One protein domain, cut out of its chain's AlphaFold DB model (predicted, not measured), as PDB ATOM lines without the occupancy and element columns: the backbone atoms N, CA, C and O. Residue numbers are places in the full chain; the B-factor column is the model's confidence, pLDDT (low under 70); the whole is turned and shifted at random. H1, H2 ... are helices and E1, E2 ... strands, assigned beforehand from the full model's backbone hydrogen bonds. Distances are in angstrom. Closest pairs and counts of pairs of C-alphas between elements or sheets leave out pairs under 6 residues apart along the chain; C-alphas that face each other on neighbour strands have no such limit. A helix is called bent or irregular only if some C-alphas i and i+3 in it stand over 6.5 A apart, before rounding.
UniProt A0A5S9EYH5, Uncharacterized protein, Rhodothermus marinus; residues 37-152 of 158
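AT A GLANCE: This is residues 37 to 152 of the 158 residues of an uncharacterized protein of Rhodothermus marinus (UniProt A0A5S9EYH5). One long helix, H1, lies over one face of a strongly twisted, six-stranded antiparallel sheet. A long link, residues 56 to 89, loops from the helix's end back to the sheet's edge strand E1. The printed part has 116 residues, with one named helix and six named strands that follow along the chain as H1 E1 E2 E3 E4 E5 E6; the sheet's order, strand beside strand, is E1 E2 E3 E4 E5 E6, and the class is mixed, helices and strands. It is compact, with a radius of gyration of the C-alphas of 13.5 A and spans of 38 by 30 by 21 A.

HOW THE PARTS SIT: Start at H1, residues 37 to 55, where every O i to N i+4 pair is within hydrogen-bond range. E1 is residues 90 to 93, E2 96 to 99, E3 102 to 108, E4 116 to 124, E5 128 to 139 and E6 147 to 151. H1 is on their sheet; its closest C-alphas to E5 are Val 40 and Ala 135, 6.2 A. The strands form a meander, each the antiparallel neighbour of the one before. Look for N 90 and O 98, 3.1 A, in hairpin E1 and E2; N 97 and O 104, 2.8 A, in E2 and E3; N 105 and O 119, 2.9 A, in E3 and E4; N 118 and O 137, 2.8 A, in E4 and E5; N 138 and O 148, 2.8 A, in E5 and E6. In this folded sheet, bent back on itself, E1 E2 E3 face E5 E6 with E4 as hinge; E5 bends by 100 degrees at residue 131.

IN THESE COORDINATES: Find C-alpha 37 at (-18.231, -36.120, 11.103); H1 runs 27.1 A from there. E4 and E5 each measure 23.9 A. E6 ends at C-alpha 151, (-27.219, -35.437, 11.619).

THE WHOLE: The farthest C-alphas, Ala 59 and Thr 132, are 39.4 A apart. The printed part has no cut; H1 to E1 is the long link. Look for pLDDT under 70 at residues 87, 126 to 127, 142, 144 and 152.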
ATOM      1  N   ASP A  37     -18.855 -37.404  10.760       88.81
ATOM      2  CA  ASP A  37     -18.231 -36.120  11.103       88.81
ATOM      3  C   ASP A  37     -17.480 -35.516   9.895       88.81
ATOM      4  O   ASP A  37     -17.556 -34.309   9.651       88.81
ATOM      5  N   ALA A  38     -16.798 -36.350   9.099       88.69
ATOM      6  CA  ALA A  38     -16.135 -35.917   7.868       88.69
ATOM      7  C   ALA A  38     -17.142 -35.451   6.801       88.69
ATOM      8  O   ALA A  38     -16.952 -34.392   6.203       88.69
ATOM      9  N   ALA A  39     -18.238 -36.191   6.611       86.94
ATOM     10  CA  ALA A  39     -19.304 -35.814   5.686       86.94
ATOM     11  C   ALA A  39     -19.969 -34.484   6.084       86.94
ATOM     12  O   ALA A  39     -20.165 -33.614   5.242       86.94
ATOM     13  N   VAL A  40     -20.254 -34.278   7.376       88.12
ATOM     14  CA  VAL A  40     -20.801 -33.007   7.889       88.12
ATOM     15  C   VAL A  40     -19.836 -31.847   7.635       88.12
ATOM     16  O   VAL A  40     -20.271 -30.765   7.246       88.12
ATOM     17  N   SER A  41     -18.532 -32.059   7.829       90.50
ATOM     18  CA  SER A  41     -17.520 -31.034   7.557       90.50
ATOM     19  C   SER A  41     -17.493 -30.626   6.081       90.50
ATOM     20  O   SER A  41     -17.378 -29.437   5.780       90.50
ATOM     21  N   ASP A  42     -17.603 -31.588   5.164       91.19
ATOM     22  CA  ASP A  42     -17.661 -31.317   3.725       91.19
ATOM     23  C   ASP A  42     -18.962 -30.599   3.340       91.19
ATOM     24  O   ASP A  42     -18.915 -29.598   2.623       91.19
ATOM     25  N   ALA A  43     -20.108 -31.032   3.876       89.00
ATOM     26  CA  ALA A  43     -21.393 -30.373   3.645       89.00
ATOM     27  C   ALA A  43     -21.392 -28.920   4.147       89.00
ATOM     28  O   ALA A  43     -21.878 -28.023   3.459       89.00
ATOM     29  N   LEU A  44     -20.796 -28.658   5.315       89.25
ATOM     30  CA  LEU A  44     -20.660 -27.300   5.842       89.25
ATOM     31  C   LEU A  44     -19.767 -26.435   4.947       89.25
ATOM     32  O   LEU A  44     -20.083 -25.271   4.719       89.25
ATOM     33  N   ARG A  45     -18.680 -26.994   4.405       91.12
ATOM     34  CA  ARG A  45     -17.826 -26.279   3.447       91.12
ATOM     35  C   ARG A  45     -18.612 -25.882   2.195       91.12
ATOM     36  O   ARG A  45     -18.565 -24.721   1.797       91.12
ATOM     37  N   ILE A  46     -19.377 -26.813   1.624       90.56
ATOM     38  CA  ILE A  46     -20.244 -26.543   0.467       90.56
ATOM     39  C   ILE A  46     -21.266 -25.450   0.809       90.56
ATOM     40  O   ILE A  46     -21.442 -24.513   0.035       90.56
ATOM     41  N   ALA A  47     -21.875 -25.510   1.998       88.56
ATOM     42  CA  ALA A  47     -22.817 -24.493   2.457       88.56
ATOM     43  C   ALA A  47     -22.185 -23.096   2.529       88.56
ATOM     44  O   ALA A  47     -22.788 -22.115   2.094       88.56
ATOM     45  N   THR A  48     -20.954 -22.998   3.039       89.06
ATOM     46  CA  THR A  48     -20.236 -21.718   3.088       89.06
ATOM     47  C   THR A  48     -19.873 -21.198   1.701       89.06
ATOM     48  O   THR A  48     -19.958 -19.992   1.470       89.06
ATOM     49  N   ASP A  49     -19.525 -22.085   0.765       90.94
ATOM     50  CA  ASP A  49     -19.223 -21.705  -0.618       90.94
ATOM     51  C   ASP A  49     -20.482 -21.198  -1.340       90.94
ATOM     52  O   ASP A  49     -20.420 -20.184  -2.036       90.94
ATOM     53  N   LEU A  50     -21.637 -21.831  -1.103       89.12
ATOM     54  CA  LEU A  50     -22.945 -21.379  -1.593       89.12
ATOM     55  C   LEU A  50     -23.306 -19.988  -1.072       89.12
ATOM     56  O   LEU A  50     -23.640 -19.106  -1.859       89.12
ATOM     57  N   GLN A  51     -23.187 -19.750   0.237       88.31
ATOM     58  CA  GLN A  51     -23.449 -18.427   0.810       88.31
ATOM     59  C   GLN A  51     -22.479 -17.365   0.274       88.31
ATOM     60  O   GLN A  51     -22.884 -16.241  -0.032       88.31
ATOM     61  N   ALA A  52     -21.198 -17.712   0.125       89.56
ATOM     62  CA  ALA A  52     -20.199 -16.816  -0.447       89.56
ATOM     63  C   ALA A  52     -20.487 -16.494  -1.923       89.56
ATOM     64  O   ALA A  52     -20.261 -15.363  -2.363       89.56
ATOM     65  N   TRP A  53     -20.995 -17.466  -2.684       90.75
ATOM     66  CA  TRP A  53     -21.431 -17.267  -4.060       90.75
ATOM     67  C   TRP A  53     -22.679 -16.385  -4.137       90.75
ATOM     68  O   TRP A  53     -22.674 -15.415  -4.897       90.75
ATOM     69  N   ALA A  54     -23.684 -16.640  -3.295       89.00
ATOM     70  CA  ALA A  54     -24.901 -15.836  -3.214       89.00
ATOM     71  C   ALA A  54     -24.581 -14.370  -2.887       89.00
ATOM     72  O   ALA A  54     -25.044 -13.464  -3.567       89.00
ATOM     73  N   MET A  55     -23.716 -14.106  -1.902       88.06
ATOM     74  CA  MET A  55     -23.333 -12.737  -1.523       88.06
ATOM     75  C   MET A  55     -22.471 -12.009  -2.567       88.06
ATOM     76  O   MET A  55     -22.326 -10.784  -2.512       88.06
ATOM     77  N   LYS A  56     -21.862 -12.730  -3.514       89.44
ATOM     78  CA  LYS A  56     -21.032 -12.122  -4.553       89.44
ATOM     79  C   LYS A  56     -21.930 -11.439  -5.604       89.44
ATOM     80  O   LYS A  56     -22.860 -12.067  -6.101       89.44
ATOM     81  N   PRO A  57     -21.655 -10.180  -6.004       87.81
ATOM     82  CA  PRO A  57     -22.455  -9.504  -7.026       87.81
ATOM     83  C   PRO A  57     -22.410 -10.218  -8.385       87.81
ATOM     84  O   PRO A  57     -21.356 -10.717  -8.788       87.81
ATOM     85  N   GLU A  58     -23.510 -10.164  -9.141       86.56
ATOM     86  CA  GLU A  58     -23.633 -10.785 -10.475       86.56
ATOM     87  C   GLU A  58     -22.546 -10.328 -11.459       86.56
ATOM     88  O   GLU A  58     -22.028 -11.122 -12.243       86.56
ATOM     89  N   ALA A  59     -22.115  -9.062 -11.375       86.81
ATOM     90  CA  ALA A  59     -21.044  -8.512 -12.212       86.81
ATOM     91  C   ALA A  59     -19.692  -9.241 -12.048       86.81
ATOM     92  O   ALA A  59     -18.833  -9.148 -12.923       86.81
ATOM     93  N   PHE A  60     -19.504  -9.963 -10.940       86.50
ATOM     94  CA  PHE A  60     -18.327 -10.788 -10.656       86.50
ATOM     95  C   PHE A  60     -18.614 -12.295 -10.775       86.50
ATOM     96  O   PHE A  60     -17.816 -13.105 -10.300       86.50
ATOM     97  N   GLY A  61     -19.739 -12.678 -11.392       83.94
ATOM     98  CA  GLY A  61     -20.144 -14.074 -11.576       83.94
ATOM     99  C   GLY A  61     -20.696 -14.746 -10.314       83.94
ATOM    100  O   GLY A  61     -20.556 -15.958 -10.182       83.94
ATOM    101  N   GLY A  62     -21.243 -13.970  -9.372       87.38
ATOM    102  CA  GLY A  62     -21.979 -14.483  -8.209       87.38
ATOM    103  C   GLY A  62     -23.500 -14.430  -8.376       87.38
ATOM    104  O   GLY A  62     -23.984 -14.089  -9.455       87.38
ATOM    105  N   GLY A  63     -24.225 -14.729  -7.297       84.69
ATOM    106  CA  GLY A  63     -25.690 -14.814  -7.267       84.69
ATOM    107  C   GLY A  63     -26.432 -13.520  -6.923       84.69
ATOM    108  O   GLY A  63     -27.654 -13.486  -6.959       84.69
ATOM    109  N   GLY A  64     -25.735 -12.435  -6.565       84.69
ATOM    110  CA  GLY A  64     -26.381 -11.132  -6.338       84.69
ATOM    111  C   GLY A  64     -27.360 -11.076  -5.155       84.69
ATOM    112  O   GLY A  64     -28.187 -10.169  -5.093       84.69
ATOM    113  N   GLY A  65     -27.243 -12.003  -4.206       83.50
ATOM    114  CA  GLY A  65     -28.148 -12.207  -3.074       83.50
ATOM    115  C   GLY A  65     -29.095 -13.397  -3.246       83.50
ATOM    116  O   GLY A  65     -29.885 -13.657  -2.342       83.50
ATOM    117  N   ASP A  66     -29.002 -14.106  -4.368       85.00
ATOM    118  CA  ASP A  66     -29.853 -15.226  -4.758       85.00
ATOM    119  C   ASP A  66     -29.002 -16.496  -4.998       85.00
ATOM    120  O   ASP A  66     -27.790 -16.408  -5.207       85.00
ATOM    121  N   LEU A  67     -29.615 -17.678  -4.924       85.88
ATOM    122  CA  LEU A  67     -29.064 -18.982  -5.310       85.88
ATOM    123  C   LEU A  67     -29.502 -19.403  -6.722       85.88
ATOM    124  O   LEU A  67     -29.262 -20.534  -7.132       85.88
ATOM    125  N   GLN A  68     -30.118 -18.494  -7.476       86.38
ATOM    126  CA  GLN A  68     -30.477 -18.680  -8.872       86.38
ATOM    127  C   GLN A  68     -29.646 -17.789  -9.789       86.38
ATOM    128  O   GLN A  68     -29.322 -16.640  -9.485       86.38
ATOM    129  N   LYS A  69     -29.337 -18.317 -10.970       81.94
ATOM    130  CA  LYS A  69     -28.612 -17.617 -12.026       81.94
ATOM    131  C   LYS A  69     -29.415 -17.702 -13.313       81.94
ATOM    132  O   LYS A  69     -29.563 -18.763 -13.899       81.94
ATOM    133  N   GLY A  70     -29.947 -16.571 -13.772       76.94
ATOM    134  CA  GLY A  70     -30.697 -16.532 -15.034       76.94
ATOM    135  C   GLY A  70     -32.000 -17.347 -15.035       76.94
ATOM    136  O   GLY A  70     -32.505 -17.654 -16.110       76.94
ATOM    137  N   GLY A  71     -32.551 -17.659 -13.856       78.69
ATOM    138  CA  GLY A  71     -33.761 -18.474 -13.692       78.69
ATOM    139  C   GLY A  71     -33.506 -19.977 -13.545       78.69
ATOM    140  O   GLY A  71     -34.470 -20.735 -13.506       78.69
ATOM    141  N   GLU A  72     -32.241 -20.391 -13.468       85.75
ATOM    142  CA  GLU A  72     -31.819 -21.761 -13.166       85.75
ATOM    143  C   GLU A  72     -31.193 -21.819 -11.764       85.75
ATOM    144  O   GLU A  72     -30.659 -20.817 -11.275       85.75
ATOM    145  N   ASP A  73     -31.277 -22.981 -11.118       89.00
ATOM    146  CA  ASP A  73     -30.674 -23.222  -9.806       89.00
ATOM    147  C   ASP A  73     -29.138 -23.238  -9.911       89.00
ATOM    148  O   ASP A  73     -28.574 -23.704 -10.901       89.00
ATOM    149  N   VAL A  74     -28.447 -22.710  -8.894       89.81
ATOM    150  CA  VAL A  74     -26.979 -22.733  -8.844       89.81
ATOM    151  C   VAL A  74     -26.455 -24.166  -8.806       89.81
ATOM    152  O   VAL A  74     -26.898 -24.988  -8.005       89.81
ATOM    153  N   THR A  75     -25.456 -24.439  -9.639       90.94
ATOM    154  CA  THR A  75     -24.847 -25.765  -9.772       90.94
ATOM    155  C   THR A  75     -23.476 -25.831  -9.101       90.94
ATOM    156  O   THR A  75     -22.827 -24.813  -8.833       90.94
ATOM    157  N   PHE A  76     -22.954 -27.040  -8.890       91.12
ATOM    158  CA  PHE A  76     -21.571 -27.206  -8.428       91.12
ATOM    159  C   PHE A  76     -20.534 -26.646  -9.416       91.12
ATOM    160  O   PHE A  76     -19.471 -26.177  -8.990       91.12
ATOM    161  N   ALA A  77     -20.848 -26.620 -10.713       90.69
ATOM    162  CA  ALA A  77     -20.003 -25.995 -11.724       90.69
ATOM    163  C   ALA A  77     -19.916 -24.468 -11.529       90.69
ATOM    164  O   ALA A  77     -18.825 -23.898 -11.614       90.69
ATOM    165  N   ASP A  78     -21.028 -23.803 -11.189       89.62
ATOM    166  CA  ASP A  78     -21.059 -22.357 -10.907       89.62
ATOM    167  C   ASP A  78     -20.281 -21.975  -9.642       89.62
ATOM    168  O   ASP A  78     -19.687 -20.894  -9.563       89.62
ATOM    169  N   LEU A  79     -20.244 -22.882  -8.667       89.69
ATOM    170  CA  LEU A  79     -19.439 -22.757  -7.454       89.69
ATOM    171  C   LEU A  79     -17.941 -23.030  -7.696       89.69
ATOM    172  O   LEU A  79     -17.119 -22.797  -6.808       89.69
ATOM    173  N   GLY A  80     -17.564 -23.484  -8.895       89.19
ATOM    174  CA  GLY A  80     -16.177 -23.735  -9.290       89.19
ATOM    175  C   GLY A  80     -15.626 -25.087  -8.838       89.19
ATOM    176  O   GLY A  80     -14.405 -25.259  -8.770       89.19
ATOM    177  N   TYR A  81     -16.495 -26.046  -8.519       90.94
ATOM    178  CA  TYR A  81     -16.068 -27.409  -8.228       90.94
ATOM    179  C   TYR A  81     -15.617 -28.124  -9.505       90.94
ATOM    180  O   TYR A  81     -16.151 -27.860 -10.581       90.94
ATOM    181  N   PRO A  82     -14.624 -29.026  -9.419       89.81
ATOM    182  CA  PRO A  82     -14.174 -29.777 -10.579       89.81
ATOM    183  C   PRO A  82     -15.229 -30.797 -11.007       89.81
ATOM    184  O   PRO A  82     -15.833 -31.468 -10.163       89.81
ATOM    185  N   GLU A  83     -15.392 -30.943 -12.320       89.38
ATOM    186  CA  GLU A  83     -16.175 -32.027 -12.907       89.38
ATOM    187  C   GLU A  83     -15.571 -33.366 -12.510       89.38
ATOM    188  O   GLU A  83     -14.346 -33.532 -12.428       89.38
ATOM    189  N   LYS A  84     -16.439 -34.338 -12.269       85.56
ATOM    190  CA  LYS A  84     -16.018 -35.702 -12.027       85.56
ATOM    191  C   LYS A  84     -15.387 -36.290 -13.289       85.56
ATOM    192  O   LYS A  84     -16.055 -36.574 -14.278       85.56
ATOM    193  N   GLY A  85     -14.081 -36.528 -13.225       80.00
ATOM    194  CA  GLY A  85     -13.389 -37.393 -14.178       80.00
ATOM    195  C   GLY A  85     -13.719 -38.874 -13.959       80.00
ATOM    196  O   GLY A  85     -14.256 -39.262 -12.920       80.00
ATOM    197  N   ASP A  86     -13.349 -39.721 -14.919       75.75
ATOM    198  CA  ASP A  86     -13.498 -41.175 -14.793       75.75
ATOM    199  C   ASP A  86     -12.757 -41.698 -13.543       75.75
ATOM    200  O   ASP A  86     -11.550 -41.491 -13.391       75.75
ATOM    201  N   GLY A  87     -13.498 -42.308 -12.613       67.12
ATOM    202  CA  GLY A  87     -12.981 -42.784 -11.322       67.12
ATOM    203  C   GLY A  87     -12.449 -41.700 -10.369       67.12
ATOM    204  O   GLY A  87     -11.705 -42.028  -9.443       67.12
ATOM    205  N   ALA A  88     -12.780 -40.424 -10.590       74.62
ATOM    206  CA  ALA A  88     -12.342 -39.303  -9.757       74.62
ATOM    207  C   ALA A  88     -13.464 -38.764  -8.851       74.62
ATOM    208  O   ALA A  88     -14.638 -39.082  -9.015       74.62
ATOM    209  N   TYR A  89     -13.082 -37.914  -7.898       85.62
ATOM    210  CA  TYR A  89     -14.001 -37.100  -7.101       85.62
ATOM    211  C   TYR A  89     -14.316 -35.802  -7.846       85.62
ATOM    212  O   TYR A  89     -13.448 -35.258  -8.533       85.62
ATOM    213  N   GLY A  90     -15.532 -35.291  -7.707       88.44
ATOM    214  CA  GLY A  90     -16.011 -34.145  -8.475       88.44
ATOM    215  C   GLY A  90     -17.530 -34.100  -8.524       88.44
ATOM    216  O   GLY A  90     -18.196 -34.948  -7.922       88.44
ATOM    217  N   TYR A  91     -18.082 -33.121  -9.237       90.00
ATOM    218  CA  TYR A  91     -19.519 -33.106  -9.493       90.00
ATOM    219  C   TYR A  91     -19.873 -34.134 -10.571       90.00
ATOM    220  O   TYR A  91     -19.221 -34.192 -11.612       90.00
ATOM    221  N   ALA A  92     -20.840 -35.002 -10.278       85.12
ATOM    222  CA  ALA A  92     -21.300 -36.064 -11.177       85.12
ATOM    223  C   ALA A  92     -22.515 -35.640 -12.009       85.12
ATOM    224  O   ALA A  92     -22.756 -36.203 -13.072       85.12
ATOM    225  N   ASP A  93     -23.255 -34.664 -11.499       84.69
ATOM    226  CA  ASP A  93     -24.404 -34.013 -12.114       84.69
ATOM    227  C   ASP A  93     -24.427 -32.560 -11.611       84.69
ATOM    228  O   ASP A  93     -23.681 -32.220 -10.684       84.69
ATOM    229  N   ASP A  94     -25.285 -31.713 -12.170       86.62
ATOM    230  CA  ASP A  94     -25.371 -30.284 -11.838       86.62
ATOM    231  C   ASP A  94     -25.556 -30.043 -10.324       86.62
ATOM    232  O   ASP A  94     -24.947 -29.136  -9.742       86.62
ATOM    233  N   ASN A  95     -26.304 -30.940  -9.671       89.12
ATOM    234  CA  ASN A  95     -26.666 -30.873  -8.254       89.12
ATOM    235  C   ASN A  95     -26.035 -31.978  -7.397       89.12
ATOM    236  O   ASN A  95     -26.404 -32.109  -6.233       89.12
ATOM    237  N   ILE A  96     -25.097 -32.776  -7.924       90.25
ATOM    238  CA  ILE A  96     -24.474 -33.881  -7.177       90.25
ATOM    239  C   ILE A  96     -22.958 -33.725  -7.144       90.25
ATOM    240  O   ILE A  96     -22.304 -33.727  -8.185       90.25
ATOM    241  N   TYR A  97     -22.381 -33.711  -5.944       91.50
ATOM    242  CA  TYR A  97     -20.939 -33.643  -5.711       91.50
ATOM    243  C   TYR A  97     -20.431 -34.820  -4.881       91.50
ATOM    244  O   TYR A  97     -20.975 -35.128  -3.828       91.50
ATOM    245  N   ILE A  98     -19.363 -35.480  -5.332       90.75
ATOM    246  CA  ILE A  98     -18.824 -36.681  -4.683       90.75
ATOM    247  C   ILE A  98     -17.417 -36.416  -4.158       90.75
ATOM    248  O   ILE A  98     -16.534 -35.973  -4.895       90.75
ATOM    249  N   THR A  99     -17.193 -36.755  -2.889       89.44
ATOM    250  CA  THR A  99     -15.891 -36.712  -2.213       89.44
ATOM    251  C   THR A  99     -15.538 -38.092  -1.646       89.44
ATOM    252  O   THR A  99     -16.373 -38.998  -1.634       89.44
ATOM    253  N   PRO A 100     -14.311 -38.292  -1.126       86.19
ATOM    254  CA  PRO A 100     -13.979 -39.511  -0.390       86.19
ATOM    255  C   PRO A 100     -14.845 -39.729   0.859       86.19
ATOM    256  O   PRO A 100     -14.906 -40.848   1.362       86.19
ATOM    257  N   ASN A 101     -15.465 -38.666   1.380       87.12
ATOM    258  CA  ASN A 101     -16.206 -38.686   2.635       87.12
ATOM    259  C   ASN A 101     -17.716 -38.894   2.435       87.12
ATOM    260  O   ASN A 101     -18.405 -39.220   3.399       87.12
ATOM    261  N   GLY A 102     -18.236 -38.719   1.216       88.50
ATOM    262  CA  GLY A 102     -19.661 -38.869   0.933       88.50
ATOM    263  C   GLY A 102     -20.080 -38.310  -0.421       88.50
ATOM    264  O   GLY A 102     -19.263 -37.834  -1.209       88.50
ATOM    265  N   CYS A 103     -21.379 -38.391  -0.678       90.31
ATOM    266  CA  CYS A 103     -22.039 -37.802  -1.833       90.31
ATOM    267  C   CYS A 103     -22.979 -36.692  -1.351       90.31
ATOM    268  O   CYS A 103     -23.657 -36.873  -0.347       90.31
ATOM    269  N   PHE A 104     -22.997 -35.548  -2.022       91.50
ATOM    270  CA  PHE A 104     -23.713 -34.350  -1.598       91.50
ATOM    271  C   PHE A 104     -24.674 -33.920  -2.691       91.50
ATOM    272  O   PHE A 104     -24.243 -33.634  -3.805       91.50
ATOM    273  N   GLU A 105     -25.954 -33.857  -2.360       91.25
ATOM    274  CA  GLU A 105     -27.006 -33.383  -3.248       91.25
ATOM    275  C   GLU A 105     -27.413 -31.968  -2.843       91.25
ATOM    276  O   GLU A 105     -27.710 -31.712  -1.676       91.25
ATOM    277  N   LEU A 106     -27.408 -31.045  -3.801       90.81
ATOM    278  CA  LEU A 106     -27.832 -29.665  -3.616       90.81
ATOM    279  C   LEU A 106     -29.269 -29.489  -4.109       90.81
ATOM    280  O   LEU A 106     -29.571 -29.730  -5.271       90.81
ATOM    281  N   THR A 107     -30.147 -29.009  -3.233       90.12
ATOM    282  CA  THR A 107     -31.527 -28.651  -3.574       90.12
ATOM    283  C   THR A 107     -31.788 -27.193  -3.220       90.12
ATOM    284  O   THR A 107     -31.666 -26.813  -2.054       90.12
ATOM    285  N   ILE A 108     -32.179 -26.376  -4.198       87.62
ATOM    286  CA  ILE A 108     -32.551 -24.969  -3.992       87.62
ATOM    287  C   ILE A 108     -34.065 -24.858  -3.787       87.62
ATOM    288  O   ILE A 108     -34.861 -25.468  -4.508       87.62
ATOM    289  N   ASP A 109     -34.487 -24.068  -2.798       84.44
ATOM    290  CA  ASP A 109     -35.903 -23.757  -2.624       84.44
ATOM    291  C   ASP A 109     -36.318 -22.664  -3.612       84.44
ATOM    292  O   ASP A 109     -36.126 -21.469  -3.396       84.44
ATOM    293  N   ASN A 110     -36.949 -23.090  -4.700       72.81
ATOM    294  CA  ASN A 110     -37.456 -22.210  -5.745       72.81
ATOM    295  C   ASN A 110     -38.543 -21.223  -5.257       72.81
ATOM    296  O   ASN A 110     -38.832 -20.241  -5.940       72.81
ATOM    297  N   ALA A 111     -39.166 -21.452  -4.092       72.12
ATOM    298  CA  ALA A 111     -40.119 -20.514  -3.495       72.12
ATOM    299  C   ALA A 111     -39.437 -19.424  -2.648       72.12
ATOM    300  O   ALA A 111     -40.027 -18.368  -2.401       72.12
ATOM    301  N   ALA A 112     -38.207 -19.673  -2.203       72.19
ATOM    302  CA  ALA A 112     -37.398 -18.761  -1.416       72.19
ATOM    303  C   ALA A 112     -35.945 -18.910  -1.858       72.19
ATOM    304  O   ALA A 112     -35.154 -19.546  -1.174       72.19
ATOM    305  N   SER A 113     -35.608 -18.289  -2.986       70.75
ATOM    306  CA  SER A 113     -34.372 -18.461  -3.760       70.75
ATOM    307  C   SER A 113     -33.055 -18.147  -3.018       70.75
ATOM    308  O   SER A 113     -31.968 -18.282  -3.554       70.75
ATOM    309  N   VAL A 114     -33.127 -17.793  -1.735       77.81
ATOM    310  CA  VAL A 114     -31.998 -17.629  -0.803       77.81
ATOM    311  C   VAL A 114     -31.787 -18.883   0.071       77.81
ATOM    312  O   VAL A 114     -30.850 -18.943   0.866       77.81
ATOM    313  N   GLN A 115     -32.664 -19.885  -0.032       85.62
ATOM    314  CA  GLN A 115     -32.641 -21.099   0.777       85.62
ATOM    315  C   GLN A 115     -32.187 -22.305  -0.039       85.62
ATOM    316  O   GLN A 115     -32.588 -22.498  -1.186       85.62
ATOM    317  N   ALA A 116     -31.387 -23.157   0.594       87.00
ATOM    318  CA  ALA A 116     -30.919 -24.402   0.008       87.00
ATOM    319  C   ALA A 116     -30.781 -25.493   1.059       87.00
ATOM    320  O   ALA A 116     -30.622 -25.233   2.252       87.00
ATOM    321  N   THR A 117     -30.819 -26.729   0.597       88.50
ATOM    322  CA  THR A 117     -30.560 -27.918   1.393       88.50
ATOM    323  C   THR A 117     -29.434 -28.697   0.735       88.50
ATOM    324  O   THR A 117     -29.420 -28.857  -0.482       88.50
ATOM    325  N   ILE A 118     -28.475 -29.137   1.543       90.06
ATOM    326  CA  ILE A 118     -27.395 -30.027   1.134       90.06
ATOM    327  C   ILE A 118     -27.592 -31.334   1.879       90.06
ATOM    328  O   ILE A 118     -27.404 -31.390   3.097       90.06
ATOM    329  N   ASP A 119     -27.961 -32.372   1.150       88.88
ATOM    330  CA  ASP A 119     -28.145 -33.710   1.687       88.88
ATOM    331  C   ASP A 119     -26.872 -34.529   1.466       88.88
ATOM    332  O   ASP A 119     -26.370 -34.645   0.351       88.88
ATOM    333  N   ALA A 120     -26.314 -35.069   2.548       89.00
ATOM    334  CA  ALA A 120     -25.114 -35.891   2.542       89.00
ATOM    335  C   ALA A 120     -25.490 -37.373   2.641       89.00
ATOM    336  O   ALA A 120     -26.019 -37.840   3.656       89.00
ATOM    337  N   TYR A 121     -25.150 -38.113   1.595       87.06
ATOM    338  CA  TYR A 121     -25.364 -39.539   1.428       87.06
ATOM    339  C   TYR A 121     -24.050 -40.314   1.532       87.06
ATOM    340  O   TYR A 121     -22.949 -39.776   1.363       87.06
ATOM    341  N   GLU A 122     -24.165 -41.623   1.735       84.75
ATOM    342  CA  GLU A 122     -23.061 -42.537   1.462       84.75
ATOM    343  C   GLU A 122     -22.632 -42.468  -0.003       84.75
ATOM    344  O   GLU A 122     -23.462 -42.308  -0.893       84.75
ATOM    345  N   SER A 123     -21.332 -42.592  -0.267       81.56
ATOM    346  CA  SER A 123     -20.847 -42.740  -1.638       81.56
ATOM    347  C   SER A 123     -20.710 -44.222  -1.977       81.56
ATOM    348  O   SER A 123     -20.010 -44.960  -1.281       81.56
ATOM    349  N   LEU A 124     -21.361 -44.651  -3.057       75.62
ATOM    350  CA  LEU A 124     -21.170 -45.965  -3.660       75.62
ATOM    351  C   LEU A 124     -19.955 -45.896  -4.584       75.62
ATOM    352  O   LEU A 124     -19.957 -45.165  -5.576       75.62
ATOM    353  N   ASP A 125     -18.895 -46.620  -4.222       71.69
ATOM    354  CA  ASP A 125     -17.670 -46.770  -5.018       71.69
ATOM    355  C   ASP A 125     -17.027 -45.440  -5.474       71.69
ATOM    356  O   ASP A 125     -16.374 -45.377  -6.517       71.69
ATOM    357  N   GLY A 126     -17.228 -44.345  -4.725       68.81
ATOM    358  CA  GLY A 126     -16.726 -43.013  -5.094       68.81
ATOM    359  C   GLY A 126     -17.373 -42.433  -6.355       68.81
ATOM    360  O   GLY A 126     -16.864 -41.466  -6.918       68.81
ATOM    361  N   THR A 127     -18.463 -43.041  -6.827       69.56
ATOM    362  CA  THR A 127     -19.001 -42.811  -8.167       69.56
ATOM    363  C   THR A 127     -20.470 -42.394  -8.139       69.56
ATOM    364  O   THR A 127     -20.877 -41.619  -9.002       69.56
ATOM    365  N   GLU A 128     -21.249 -42.816  -7.145       77.38
ATOM    366  CA  GLU A 128     -22.682 -42.504  -7.060       77.38
ATOM    367  C   GLU A 128     -23.105 -42.202  -5.613       77.38
ATOM    368  O   GLU A 128     -22.411 -42.575  -4.661       77.38
ATOM    369  N   CYS A 129     -24.242 -41.522  -5.439       82.81
ATOM    370  CA  CYS A 129     -24.906 -41.406  -4.140       82.81
ATOM    371  C   CYS A 129     -25.609 -42.732  -3.811       82.81
ATOM    372  O   CYS A 129     -26.313 -43.297  -4.647       82.81
ATOM    373  N   GLY A 130     -25.422 -43.232  -2.593       80.56
ATOM    374  CA  GLY A 130     -26.134 -44.393  -2.070       80.56
ATOM    375  C   GLY A 130     -27.426 -44.031  -1.347       80.56
ATOM    376  O   GLY A 130     -27.888 -42.895  -1.381       80.56
ATOM    377  N   GLY A 131     -28.025 -45.019  -0.680       74.19
ATOM    378  CA  GLY A 131     -29.335 -44.867  -0.033       74.19
ATOM    379  C   GLY A 131     -29.274 -44.369   1.412       74.19
ATOM    380  O   GLY A 131     -30.303 -44.008   1.984       74.19
ATOM    381  N   THR A 132     -28.094 -44.370   2.032       77.62
ATOM    382  CA  THR A 132     -27.946 -43.985   3.439       77.62
ATOM    383  C   THR A 132     -27.726 -42.482   3.593       77.62
ATOM    384  O   THR A 132     -26.707 -41.957   3.154       77.62
ATOM    385  N   HIS A 133     -28.655 -41.810   4.282       77.94
ATOM    386  CA  HIS A 133     -28.584 -40.394   4.676       77.94
ATOM    387  C   HIS A 133     -27.746 -40.211   5.946       77.94
ATOM    388  O   HIS A 133     -28.123 -40.703   7.012       77.94
ATOM    389  N   TYR A 134     -26.636 -39.481   5.857       76.44
ATOM    390  CA  TYR A 134     -25.761 -39.197   6.998       76.44
ATOM    391  C   TYR A 134     -26.071 -37.862   7.663       76.44
ATOM    392  O   TYR A 134     -26.086 -37.771   8.892       76.44
ATOM    393  N   ALA A 135     -26.297 -36.820   6.872       81.06
ATOM    394  CA  ALA A 135     -26.518 -35.478   7.383       81.06
ATOM    395  C   ALA A 135     -27.247 -34.612   6.363       81.06
ATOM    396  O   ALA A 135     -27.179 -34.860   5.168       81.06
ATOM    397  N   GLN A 136     -27.891 -33.566   6.851       84.31
ATOM    398  CA  GLN A 136     -28.496 -32.521   6.052       84.31
ATOM    399  C   GLN A 136     -28.019 -31.172   6.580       84.31
ATOM    400  O   GLN A 136     -28.028 -30.934   7.790       84.31
ATOM    401  N   VAL A 137     -27.614 -30.280   5.685       83.50
ATOM    402  CA  VAL A 137     -27.309 -28.888   6.007       83.50
ATOM    403  C   VAL A 137     -28.336 -28.012   5.316       83.50
ATOM    404  O   VAL A 137     -28.417 -27.994   4.094       83.50
ATOM    405  N   LYS A 138     -29.131 -27.291   6.100       84.06
ATOM    406  CA  LYS A 138     -30.130 -26.357   5.598       84.06
ATOM    407  C   LYS A 138     -29.621 -24.931   5.732       84.06
ATOM    408  O   LYS A 138     -29.177 -24.527   6.805       84.06
ATOM    409  N   ILE A 139     -29.747 -24.184   4.648       82.38
ATOM    410  CA  ILE A 139     -29.462 -22.763   4.520       82.38
ATOM    411  C   ILE A 139     -30.814 -22.055   4.415       82.38
ATOM    412  O   ILE A 139     -31.562 -22.305   3.475       82.38
ATOM    413  N   THR A 140     -31.160 -21.209   5.386       77.69
ATOM    414  CA  THR A 140     -32.412 -20.423   5.387       77.69
ATOM    415  C   THR A 140     -32.225 -18.972   4.940       77.69
ATOM    416  O   THR A 140     -33.202 -18.226   4.866       77.69
ATOM    417  N   GLY A 141     -30.989 -18.574   4.637       74.38
ATOM    418  CA  GLY A 141     -30.591 -17.200   4.366       74.38
ATOM    419  C   GLY A 141     -29.072 -17.047   4.230       74.38
ATOM    420  O   GLY A 141     -28.325 -18.028   4.177       74.38
ATOM    421  N   THR A 142     -28.613 -15.797   4.151       68.50
ATOM    422  CA  THR A 142     -27.199 -15.442   3.929       68.50
ATOM    423  C   THR A 142     -26.442 -15.090   5.209       68.50
ATOM    424  O   THR A 142     -25.232 -14.864   5.148       68.50
ATOM    425  N   ASP A 143     -27.107 -15.079   6.369       72.25
ATOM    426  CA  ASP A 143     -26.441 -14.831   7.642       72.25
ATOM    427  C   ASP A 143     -25.820 -16.113   8.218       72.25
ATOM    428  O   ASP A 143     -26.232 -17.244   7.953       72.25
ATOM    429  N   VAL A 144     -24.828 -15.938   9.095       65.50
ATOM    430  CA  VAL A 144     -24.133 -17.052   9.773       65.50
ATOM    431  C   VAL A 144     -25.051 -17.899  10.664       65.50
ATOM    432  O   VAL A 144     -24.703 -19.027  10.999       65.50
ATOM    433  N   GLY A 145     -26.201 -17.356  11.080       72.44
ATOM    434  CA  GLY A 145     -27.208 -18.066  11.877       72.44
ATOM    435  C   GLY A 145     -28.191 -18.893  11.046       72.44
ATOM    436  O   GLY A 145     -28.946 -19.673  11.621       72.44
ATOM    437  N   ASP A 146     -28.168 -18.741   9.721       75.56
ATOM    438  CA  ASP A 146     -29.102 -19.398   8.807       75.56
ATOM    439  C   ASP A 146     -28.612 -20.761   8.312       75.56
ATOM    440  O   ASP A 146     -29.311 -21.430   7.554       75.56
ATOM    441  N   VAL A 147     -27.421 -21.195   8.734       77.81
ATOM    442  CA  VAL A 147     -26.906 -22.535   8.446       77.81
ATOM    443  C   VAL A 147     -27.210 -23.443   9.625       77.81
ATOM    444  O   VAL A 147     -26.699 -23.260  10.730       77.81
ATOM    445  N   THR A 148     -28.035 -24.453   9.389       80.00
ATOM    446  CA  THR A 148     -28.399 -25.457  10.391       80.00
ATOM    447  C   THR A 148     -28.038 -26.844   9.896       80.00
ATOM    448  O   THR A 148     -28.227 -27.167   8.729       80.00
ATOM    449  N   THR A 149     -27.499 -27.678  10.780       80.81
ATOM    450  CA  THR A 149     -27.079 -29.043  10.446       80.81
ATOM    451  C   THR A 149     -27.920 -30.051  11.216       80.81
ATOM    452  O   THR A 149     -28.011 -29.971  12.443       80.81
ATOM    453  N   VAL A 150     -28.480 -31.033  10.521       78.38
ATOM    454  CA  VAL A 150     -29.179 -32.179  11.098       78.38
ATOM    455  C   VAL A 150     -28.375 -33.432  10.774       78.38
ATOM    456  O   VAL A 150     -28.160 -33.751   9.612       78.38
ATOM    457  N   VAL A 151     -27.916 -34.153  11.796       75.50
ATOM    458  CA  VAL A 151     -27.219 -35.437  11.619       75.50
ATOM    459  C   VAL A 151     -28.243 -36.564  11.707       75.50
ATOM    460  O   VAL A 151     -29.060 -36.569  12.626       75.50
ATOM    461  N   ASN A 152     -28.184 -37.518  10.777       68.69
ATOM    462  CA  ASN A 152     -29.176 -38.578  10.581       68.69
ATOM    463  C   ASN A 152     -30.614 -38.031  10.450       68.69
ATOM    464  O   ASN A 152     -31.461 -38.339  11.292       68.69
TER     465      ASN A 152